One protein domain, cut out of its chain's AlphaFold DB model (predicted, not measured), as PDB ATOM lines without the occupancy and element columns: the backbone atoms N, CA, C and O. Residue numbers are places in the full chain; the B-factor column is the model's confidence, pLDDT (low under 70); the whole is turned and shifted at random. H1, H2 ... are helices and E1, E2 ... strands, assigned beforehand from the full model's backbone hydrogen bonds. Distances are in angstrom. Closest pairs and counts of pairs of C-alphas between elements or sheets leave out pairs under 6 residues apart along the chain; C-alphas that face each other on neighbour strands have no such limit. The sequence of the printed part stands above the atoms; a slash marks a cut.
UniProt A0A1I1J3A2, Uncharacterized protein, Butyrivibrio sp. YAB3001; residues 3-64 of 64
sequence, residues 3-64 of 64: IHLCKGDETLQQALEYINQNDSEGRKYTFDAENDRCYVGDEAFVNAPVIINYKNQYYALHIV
ATOM      1  N   ILE A   3      27.439   4.460  33.098       94.56
ATOM      2  CA  ILE A   3      26.645   3.989  34.245       94.56
ATOM      3  C   ILE A   3      25.648   5.076  34.647       94.56
ATOM      4  O   ILE A   3      26.043   6.151  35.100       94.56
ATOM      5  N   HIS A   4      24.354   4.784  34.516       96.25
ATOM      6  CA  HIS A   4      23.276   5.631  35.022       96.25
ATOM      7  C   HIS A   4      23.012   5.307  36.488       96.25
ATOM      8  O   HIS A   4      22.632   4.185  36.825       96.25
ATOM      9  N   LEU A   5      23.218   6.284  37.366       96.50
ATOM     10  CA  LEU A   5      22.934   6.147  38.791       96.50
ATOM     11  C   LEU A   5      21.522   6.650  39.067       96.50
ATOM     12  O   LEU A   5      21.285   7.859  38.974       96.50
ATOM     13  N   CYS A   6      20.614   5.743  39.429       94.81
ATOM     14  CA  CYS A   6      19.246   6.138  39.717       94.81
ATOM     15  C   CYS A   6      19.186   7.077  40.925       94.81
ATOM     16  O   CYS A   6      19.799   6.810  41.965       94.81
ATOM     17  N   LYS A   7      18.435   8.176  40.808       91.19
ATOM     18  CA  LYS A   7      18.304   9.183  41.876       91.19
ATOM     19  C   LYS A   7      16.931   9.131  42.538       91.19
ATOM     20  O   LYS A   7      15.913   9.137  41.858       91.19
ATOM     21  N   GLY A   8      16.906   9.189  43.872       90.50
ATOM     22  CA  GLY A   8      15.662   9.286  44.645       90.50
ATOM     23  C   GLY A   8      14.688   8.153  44.319       90.50
ATOM     24  O   GLY A   8      15.045   6.981  44.436       90.50
ATOM     25  N   ASP A   9      13.485   8.526  43.882       91.75
ATOM     26  CA  ASP A   9      12.399   7.600  43.540       91.75
ATOM     27  C   ASP A   9      12.376   7.205  42.051       91.75
ATOM     28  O   ASP A   9      11.376   6.680  41.562       91.75
ATOM     29  N   GLU A  10      13.463   7.455  41.314       95.25
ATOM     30  CA  GLU A  10      13.577   7.064  39.910       95.25
ATOM     31  C   GLU A  10      13.421   5.550  39.740       95.25
ATOM     32  O   GLU A  10      14.111   4.748  40.370       95.25
ATOM     33  N   THR A  11      12.510   5.165  38.855       96.31
ATOM     34  CA  THR A  11      12.270   3.772  38.478       96.31
ATOM     35  C   THR A  11      13.225   3.319  37.375       96.31
ATOM     36  O   THR A  11      13.735   4.126  36.600       96.31
ATOM     37  N   LEU A  12      13.409   2.004  37.238       95.75
ATOM     38  CA  LEU A  12      14.200   1.430  36.145       95.75
ATOM     39  C   LEU A  12      13.691   1.856  34.755       95.75
ATOM     40  O   LEU A  12      14.488   2.114  33.856       95.75
ATOM     41  N   GLN A  13      12.370   1.978  34.597       95.88
ATOM     42  CA  GLN A  13      11.755   2.419  33.346       95.88
ATOM     43  C   GLN A  13      12.095   3.882  33.031       95.88
ATOM     44  O   GLN A  13      12.474   4.197  31.907       95.88
ATOM     45  N   GLN A  14      12.024   4.766  34.031       96.69
ATOM     46  CA  GLN A  14      12.401   6.174  33.871       96.69
ATOM     47  C   GLN A  14      13.890   6.332  33.549       96.69
ATOM     48  O   GLN A  14      14.245   7.132  32.686       96.69
ATOM     49  N   ALA A  15      14.748   5.529  34.180       96.81
ATOM     50  CA  ALA A  15      16.170   5.493  33.863       96.81
ATOM     51  C   ALA A  15      16.415   5.061  32.407       96.81
ATOM     52  O   ALA A  15      17.167   5.717  31.686       96.81
ATOM     53  N   LEU A  16      15.739   4.006  31.938       96.75
ATOM     54  CA  LEU A  16      15.824   3.557  30.546       96.75
ATOM     55  C   LEU A  16      15.362   4.639  29.560       96.75
ATOM     56  O   LEU A  16      16.024   4.887  28.552       96.75
ATOM     57  N   GLU A  17      14.239   5.294  29.846       96.31
ATOM     58  CA  GLU A  17      13.717   6.392  29.031       96.31
ATOM     59  C   GLU A  17      14.700   7.559  28.966       96.31
ATOM     60  O   GLU A  17      14.988   8.053  27.874       96.31
ATOM     61  N   TYR A  18      15.269   7.954  30.105       95.75
ATOM     62  CA  TYR A  18      16.282   9.000  30.171       95.75
ATOM     63  C   TYR A  18      17.500   8.657  29.308       95.75
ATOM     64  O   TYR A  18      17.911   9.470  28.477       95.75
ATOM     65  N   ILE A  19      18.040   7.443  29.443       95.38
ATOM     66  CA  ILE A  19      19.184   6.964  28.654       95.38
ATOM     67  C   ILE A  19      18.857   7.013  27.156       95.38
ATOM     68  O   ILE A  19      19.630   7.553  26.368       95.38
ATOM     69  N   ASN A  20      17.676   6.537  26.762       95.88
ATOM     70  CA  ASN A  20      17.228   6.508  25.367       95.88
ATOM     71  C   ASN A  20      16.933   7.884  24.753       95.88
ATOM     72  O   ASN A  20      16.887   8.001  23.523       95.88
ATOM     73  N   GLN A  21      16.668   8.899  25.576       95.81
ATOM     74  CA  GLN A  21      16.458  10.283  25.143       95.81
ATOM     75  C   GLN A  21      17.764  11.079  25.069       95.81
ATOM     76  O   GLN A  21      17.847  12.027  24.293       95.81
ATOM     77  N   ASN A  22      18.769  10.702  25.865       93.75
ATOM     78  CA  ASN A  22      20.018  11.448  26.020       93.75
ATOM     79  C   ASN A  22      21.233  10.751  25.380       93.75
ATOM     80  O   ASN A  22      22.348  11.258  25.492       93.75
ATOM     81  N   ASP A  23      21.049   9.612  24.703       92.00
ATOM     82  CA  ASP A  23      22.123   8.982  23.933       92.00
ATOM     83  C   ASP A  23      22.503   9.858  22.730       92.00
ATOM     84  O   ASP A  23      21.719  10.073  21.804       92.00
ATOM     85  N   SER A  24      23.738  10.356  22.743       88.50
ATOM     86  CA  SER A  24      24.276  11.252  21.716       88.50
ATOM     87  C   SER A  24      24.426  10.602  20.340       88.50
ATOM     88  O   SER A  24      24.549  11.309  19.345       88.50
ATOM     89  N   GLU A  25      24.449   9.270  20.283       90.44
ATOM     90  CA  GLU A  25      24.585   8.494  19.047       90.44
ATOM     91  C   GLU A  25      23.216   8.030  18.519       90.44
ATOM     92  O   GLU A  25      23.143   7.354  17.495       90.44
ATOM     93  N   GLY A  26      22.120   8.409  19.191       90.19
ATOM     94  CA  GLY A  26      20.756   8.042  18.816       90.19
ATOM     95  C   GLY A  26      20.438   6.557  19.003       90.19
ATOM     96  O   GLY A  26      19.443   6.075  18.453       90.19
ATOM     97  N   ARG A  27      21.260   5.821  19.758       93.94
ATOM     98  CA  ARG A  27      21.057   4.393  20.020       93.94
ATOM     99  C   ARG A  27      19.825   4.173  20.885       93.94
ATOM    100  O   ARG A  27      19.420   5.033  21.670       93.94
ATOM    101  N   LYS A  28      19.235   2.988  20.737       95.75
ATOM    102  CA  LYS A  28      18.128   2.523  21.567       95.75
ATOM    103  C   LYS A  28      18.569   1.324  22.378       95.75
ATOM    104  O   LYS A  28      19.151   0.388  21.845       95.75
ATOM    105  N   TYR A  29      18.277   1.396  23.663       96.56
ATOM    106  CA  TYR A  29      18.595   0.389  24.645       96.56
ATOM    107  C   TYR A  29      17.325  -0.242  25.197       96.56
ATOM    108  O   TYR A  29      16.263   0.391  25.243       96.56
ATOM    109  N   THR A  30      17.473  -1.472  25.667       97.25
ATOM    110  CA  THR A  30      16.473  -2.242  26.398       97.25
ATOM    111  C   THR A  30      17.155  -3.075  27.482       97.25
ATOM    112  O   THR A  30      18.367  -3.286  27.434       97.25
ATOM    113  N   PHE A  31      16.386  -3.541  28.457       96.25
ATOM    114  CA  PHE A  31      16.821  -4.527  29.443       96.25
ATOM    115  C   PHE A  31      15.595  -5.274  29.998       96.25
ATOM    116  O   PHE A  31      14.470  -4.770  29.950       96.25
ATOM    117  N   ASP A  32      15.827  -6.459  30.538       95.00
ATOM    118  CA  ASP A  32      14.906  -7.292  31.294       95.00
ATOM    119  C   ASP A  32      15.304  -7.236  32.777       95.00
ATOM    120  O   ASP A  32      16.390  -7.654  33.176       95.00
ATOM    121  N   ALA A  33      14.423  -6.702  33.622       91.50
ATOM    122  CA  ALA A  33      14.714  -6.506  35.041       91.50
ATOM    123  C   ALA A  33      14.957  -7.813  35.821       91.50
ATOM    124  O   ALA A  33      15.566  -7.772  36.892       91.50
ATOM    125  N   GLU A  34      14.476  -8.955  35.331       90.69
ATOM    126  CA  GLU A  34      14.667 -10.255  35.974       90.69
ATOM    127  C   GLU A  34      15.955 -10.928  35.500       90.69
ATOM    128  O   GLU A  34      16.682 -11.503  36.314       90.69
ATOM    129  N   ASN A  35      16.258 -10.817  34.206       94.06
ATOM    130  CA  ASN A  35      17.340 -11.567  33.568       94.06
ATOM    131  C   ASN A  35      18.648 -10.776  33.421       94.06
ATOM    132  O   ASN A  35      19.721 -11.375  33.446       94.06
ATOM    133  N   ASP A  36      18.587  -9.446  33.338       95.81
ATOM    134  CA  ASP A  36      19.761  -8.601  33.070       95.81
ATOM    135  C   ASP A  36      20.414  -8.031  34.329       95.81
ATOM    136  O   ASP A  36      21.317  -7.187  34.257       95.81
ATOM    137  N   ARG A  37      19.986  -8.495  35.508       96.50
ATOM    138  CA  ARG A  37      20.670  -8.162  36.754       96.50
ATOM    139  C   ARG A  37      22.068  -8.783  36.746       96.50
ATOM    140  O   ARG A  37      22.212  -9.996  36.630       96.50
ATOM    141  N   CYS A  38      23.087  -7.960  36.953       96.12
ATOM    142  CA  CYS A  38      24.491  -8.367  36.933       96.12
ATOM    143  C   CYS A  38      25.254  -7.882  38.172       96.12
ATOM    144  O   CYS A  38      24.764  -7.064  38.962       96.12
ATOM    145  N   TYR A  39      26.470  -8.394  38.343       95.88
ATOM    146  CA  TYR A  39      27.404  -8.001  39.391       95.88
ATOM    147  C   TYR A  39      28.687  -7.421  38.794       95.88
ATOM    148  O   TYR A  39      29.083  -7.721  37.669       95.88
ATOM    149  N   VAL A  40      29.358  -6.561  39.565       93.88
ATOM    150  CA  VAL A  40      30.633  -5.965  39.147       93.88
ATOM    151  C   VAL A  40      31.659  -7.074  38.920       93.88
ATOM    152  O   VAL A  40      31.987  -7.811  39.848       93.88
ATOM    153  N   GLY A  41      32.184  -7.151  37.698       91.81
ATOM    154  CA  GLY A  41      33.149  -8.172  37.285       91.81
ATOM    155  C   GLY A  41      32.550  -9.317  36.467       91.81
ATOM    156  O   GLY A  41      33.316 -10.051  35.848       91.81
ATOM    157  N   ASP A  42      31.221  -9.437  36.396       94.31
ATOM    158  CA  ASP A  42      30.567 -10.383  35.490       94.31
ATOM    159  C   ASP A  42      30.791  -9.986  34.029       94.31
ATOM    160  O   ASP A  42      30.869  -8.800  33.698       94.31
ATOM    161  N   GLU A  43      30.791 -10.963  33.121       93.94
ATOM    162  CA  GLU A  43      30.902 -10.694  31.683       93.94
ATOM    163  C   GLU A  43      29.786  -9.769  31.179       93.94
ATOM    164  O   GLU A  43      30.050  -8.877  30.375       93.94
ATOM    165  N   ALA A  44      28.559  -9.926  31.685       94.12
ATOM    166  CA  ALA A  44      27.442  -9.045  31.347       94.12
ATOM    167  C   ALA A  44      27.710  -7.595  31.777       94.12
ATOM    168  O   ALA A  44      27.442  -6.671  31.017       94.12
ATOM    169  N   PHE A  45      28.300  -7.390  32.960       95.50
ATOM    170  CA  PHE A  45      28.650  -6.059  33.447       95.50
ATOM    171  C   PHE A  45      29.783  -5.441  32.620       95.50
ATOM    172  O   PHE A  45      29.704  -4.285  32.217       95.50
ATOM    173  N   VAL A  46      30.840  -6.215  32.356       94.94
ATOM    174  CA  VAL A  46      32.042  -5.754  31.644       94.94
ATOM    175  C   VAL A  46      31.737  -5.386  30.193       94.94
ATOM    176  O   VAL A  46      32.288  -4.411  29.680       94.94
ATOM    177  N   ASN A  47      30.867  -6.153  29.536       94.62
ATOM    178  CA  ASN A  47      30.567  -5.980  28.118       94.62
ATOM    179  C   ASN A  47      29.373  -5.051  27.849       94.62
ATOM    180  O   ASN A  47      29.133  -4.702  26.692       94.62
ATOM    181  N   ALA A  48      28.634  -4.623  28.878       94.94
ATOM    182  CA  ALA A  48      27.479  -3.760  28.679       94.94
ATOM    183  C   ALA A  48      27.888  -2.367  28.152       94.94
ATOM    184  O   ALA A  48      28.766  -1.701  28.720       94.94
ATOM    185  N   PRO A  49      27.217  -1.848  27.108       93.81
ATOM    186  CA  PRO A  49      27.411  -0.470  26.672       93.81
ATOM    187  C   PRO A  49      26.979   0.526  27.758       93.81
ATOM    188  O   PRO A  49      27.678   1.518  28.006       93.81
ATOM    189  N   VAL A  50      25.863   0.230  28.435       96.06
ATOM    190  CA  VAL A  50      25.289   1.031  29.518       96.06
ATOM    191  C   VAL A  50      24.854   0.122  30.668       96.06
ATOM    192  O   VAL A  50      24.314  -0.958  30.448       96.06
ATOM    193  N   ILE A  51      25.071   0.577  31.899       97.75
ATOM    194  CA  ILE A  51      24.596  -0.064  33.125       97.75
ATOM    195  C   ILE A  51      23.619   0.882  33.821       97.75
ATOM    196  O   ILE A  51      23.917   2.066  33.973       97.75
ATOM    197  N   ILE A  52      22.494   0.370  34.314       97.94
ATOM    198  CA  ILE A  52      21.681   1.077  35.311       97.94
ATOM    199  C   ILE A  52      22.088   0.584  36.697       97.94
ATOM    200  O   ILE A  52      22.094  -0.618  36.950       97.94
ATOM    201  N   ASN A  53      22.400   1.501  37.610       97.00
ATOM    202  CA  ASN A  53      22.458   1.221  39.039       97.00
ATOM    203  C   ASN A  53      21.159   1.697  39.696       97.00
ATOM    204  O   ASN A  53      20.924   2.899  39.814       97.00
ATOM    205  N   TYR A  54      20.343   0.758  40.164       96.75
ATOM    206  CA  TYR A  54      19.106   1.034  40.886       96.75
ATOM    207  C   TYR A  54      19.145   0.347  42.247       96.75
ATOM    208  O   TYR A  54      19.196  -0.878  42.340       96.75
ATOM    209  N   LYS A  55      19.140   1.142  43.324       93.75
ATOM    210  CA  LYS A  55      19.158   0.652  44.717       93.75
ATOM    211  C   LYS A  55      20.281  -0.366  44.978       93.75
ATOM    212  O   LYS A  55      20.054  -1.406  45.593       93.75
ATOM    213  N   ASN A  56      21.494  -0.051  44.516       92.38
ATOM    214  CA  ASN A  56      22.694  -0.899  44.600       92.38
ATOM    215  C   ASN A  56      22.626  -2.216  43.805       92.38
ATOM    216  O   ASN A  56      23.458  -3.096  44.016       92.38
ATOM    217  N   GLN A  57      21.668  -2.354  42.890       95.81
ATOM    218  CA  GLN A  57      21.606  -3.451  41.926       95.81
ATOM    219  C   GLN A  57      21.983  -2.924  40.544       95.81
ATOM    220  O   GLN A  57      21.611  -1.803  40.191       95.81
ATOM    221  N   TYR A  58      22.733  -3.719  39.784       97.31
ATOM    222  CA  TYR A  58      23.188  -3.352  38.448       97.31
ATOM    223  C   TYR A  58      22.397  -4.113  37.392       97.31
ATOM    224  O   TYR A  58      22.132  -5.301  37.560       97.31
ATOM    225  N   TYR A  59      22.056  -3.425  36.307       97.75
ATOM    226  CA  TYR A  59      21.316  -3.975  35.176       97.75
ATOM    227  C   TYR A  59      22.060  -3.648  33.887       97.75
ATOM    228  O   TYR A  59      22.344  -2.476  33.625       97.75
ATOM    229  N   ALA A  60      22.403  -4.679  33.118       97.56
ATOM    230  CA  ALA A  60      23.113  -4.545  31.852       97.56
ATOM    231  C   ALA A  60      22.133  -4.242  30.718       97.56
ATOM    232  O   ALA A  60      21.225  -5.022  30.458       97.56
ATOM    233  N   LEU A  61      22.300  -3.096  30.057       96.81
ATOM    234  CA  LEU A  61      21.460  -2.721  28.922       96.81
ATOM    235  C   LEU A  61      22.018  -3.297  27.627       96.81
ATOM    236  O   LEU A  61      23.228  -3.295  27.400       96.81
ATOM    237  N   HIS A  62      21.108  -3.661  26.731       94.81
ATOM    238  CA  HIS A  62      21.397  -4.168  25.393       94.81
ATOM    239  C   HIS A  62      20.905  -3.185  24.341       94.81
ATOM    240  O   HIS A  62      19.919  -2.485  24.565       94.81
ATOM    241  N   ILE A  63      21.575  -3.135  23.193       94.12
ATOM    242  CA  ILE A  63      21.111  -2.352  22.041       94.12
ATOM    243  C   ILE A  63      19.991  -3.125  21.330       94.12
ATOM    244  O   ILE A  63      20.081  -4.347  21.207       94.12
ATOM    245  N   VAL A  64      18.956  -2.407  20.881       90.56
ATOM    246  CA  VAL A  64      17.858  -2.932  20.044       90.56
ATOM    247  C   VAL A  64      18.249  -2.953  18.571       90.56
ATOM    248  O   VAL A  64      18.825  -1.942  18.108       90.56
TER     249      VAL A  64
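What this domain is: This is residues 3 to 64 of the 64 residues of an uncharacterized protein of Butyrivibrio sp. YAB3001 (UniProt A0A1I1J3A2). A small three-stranded sheet stands in the middle, with the helix H1 over one face, the short helix H2 over the other, and a long loop, residues 23 to 42, passing round the E3 edge from one helix to the other. That loop pairs with E3 at two short places, residues 29 to 30 and 37 to 38, while residues 21 to 26 stand free. The printed part has 62 residues with two named helices and three named strands, in the order E1, H1, H2, E2, E3, and its class is mixed, helices and strands. The sheet is mixed, in the order E1, E2, E3, with E1 and E2 parallel and E2 and E3 antiparallel. The whole is compact, with a radius of gyration of the C-alphas of 10.8 A, and rounded, spanning 27 by 26 by 17 A.

How they stand to each other: The inner strand E2, residues 50 to 54, and the edge strand E3, residues 57 to 63, form a hairpin, their directions at 150 degrees; N 52 and O 59 are within hydrogen-bond range at 2.9 A, as are N 59 and O 52 at 2.9 A. The other edge strand, E1, residues 3 to 5, is parallel to E2 at 22 degrees, with N 4 and O 51 at 2.8 A and N 53 and O 4 at 2.8 A. H1, residues 12 to 22, is on the sheet at a height of 9.8 A. It lies over E2, but only just over that strand alone: 6 of its C-alphas fall on E2 and 2 on E1. On the local plane its line stands at 34 degrees to E2, slantwise to the strands, and the closest C-alphas of the two are those of Leu 12 and Tyr 54, 6.8 A apart. H2, residues 43 to 47, is on the opposite face, over E3, at a height of 8.6 A over a local plane fitted to only just enough of the sheet's C-alphas, 6; its closest C-alphas to E3 are those of Phe 45 and Ala 60, 6.0 A apart. H1 and H2 are apart. E1, H1, H2 and E2 form a strand-helix-strand unit, two parallel neighbour strands with helices between them along the chain, with a right-handed crossover. In both helices every O i to N i+4 pair is within hydrogen-bond range.

Where its parts are: E3 is the longest strand, 19.9 A from C-alpha 57 to C-alpha 63 at (21.111, -2.352, 22.041). E2 measures 12.9 A and E1 6.3 A, beginning at C-alpha 3 at (26.645, 3.989, 34.245). H1 measures 15.4 A from C-alpha 12 at (14.200, 1.430, 36.145), and H2 5.9 A.

The domain as a whole: The two C-alphas farthest apart are those of Asp 9 and Glu 43, 28.6 A. The printed part has no cut and ends at residue 64, the chain's last. The link from H1 to H2 is long, with 20 residues. No printed residue is under 70 in pLDDT, and the mean of the printed part is 94.8.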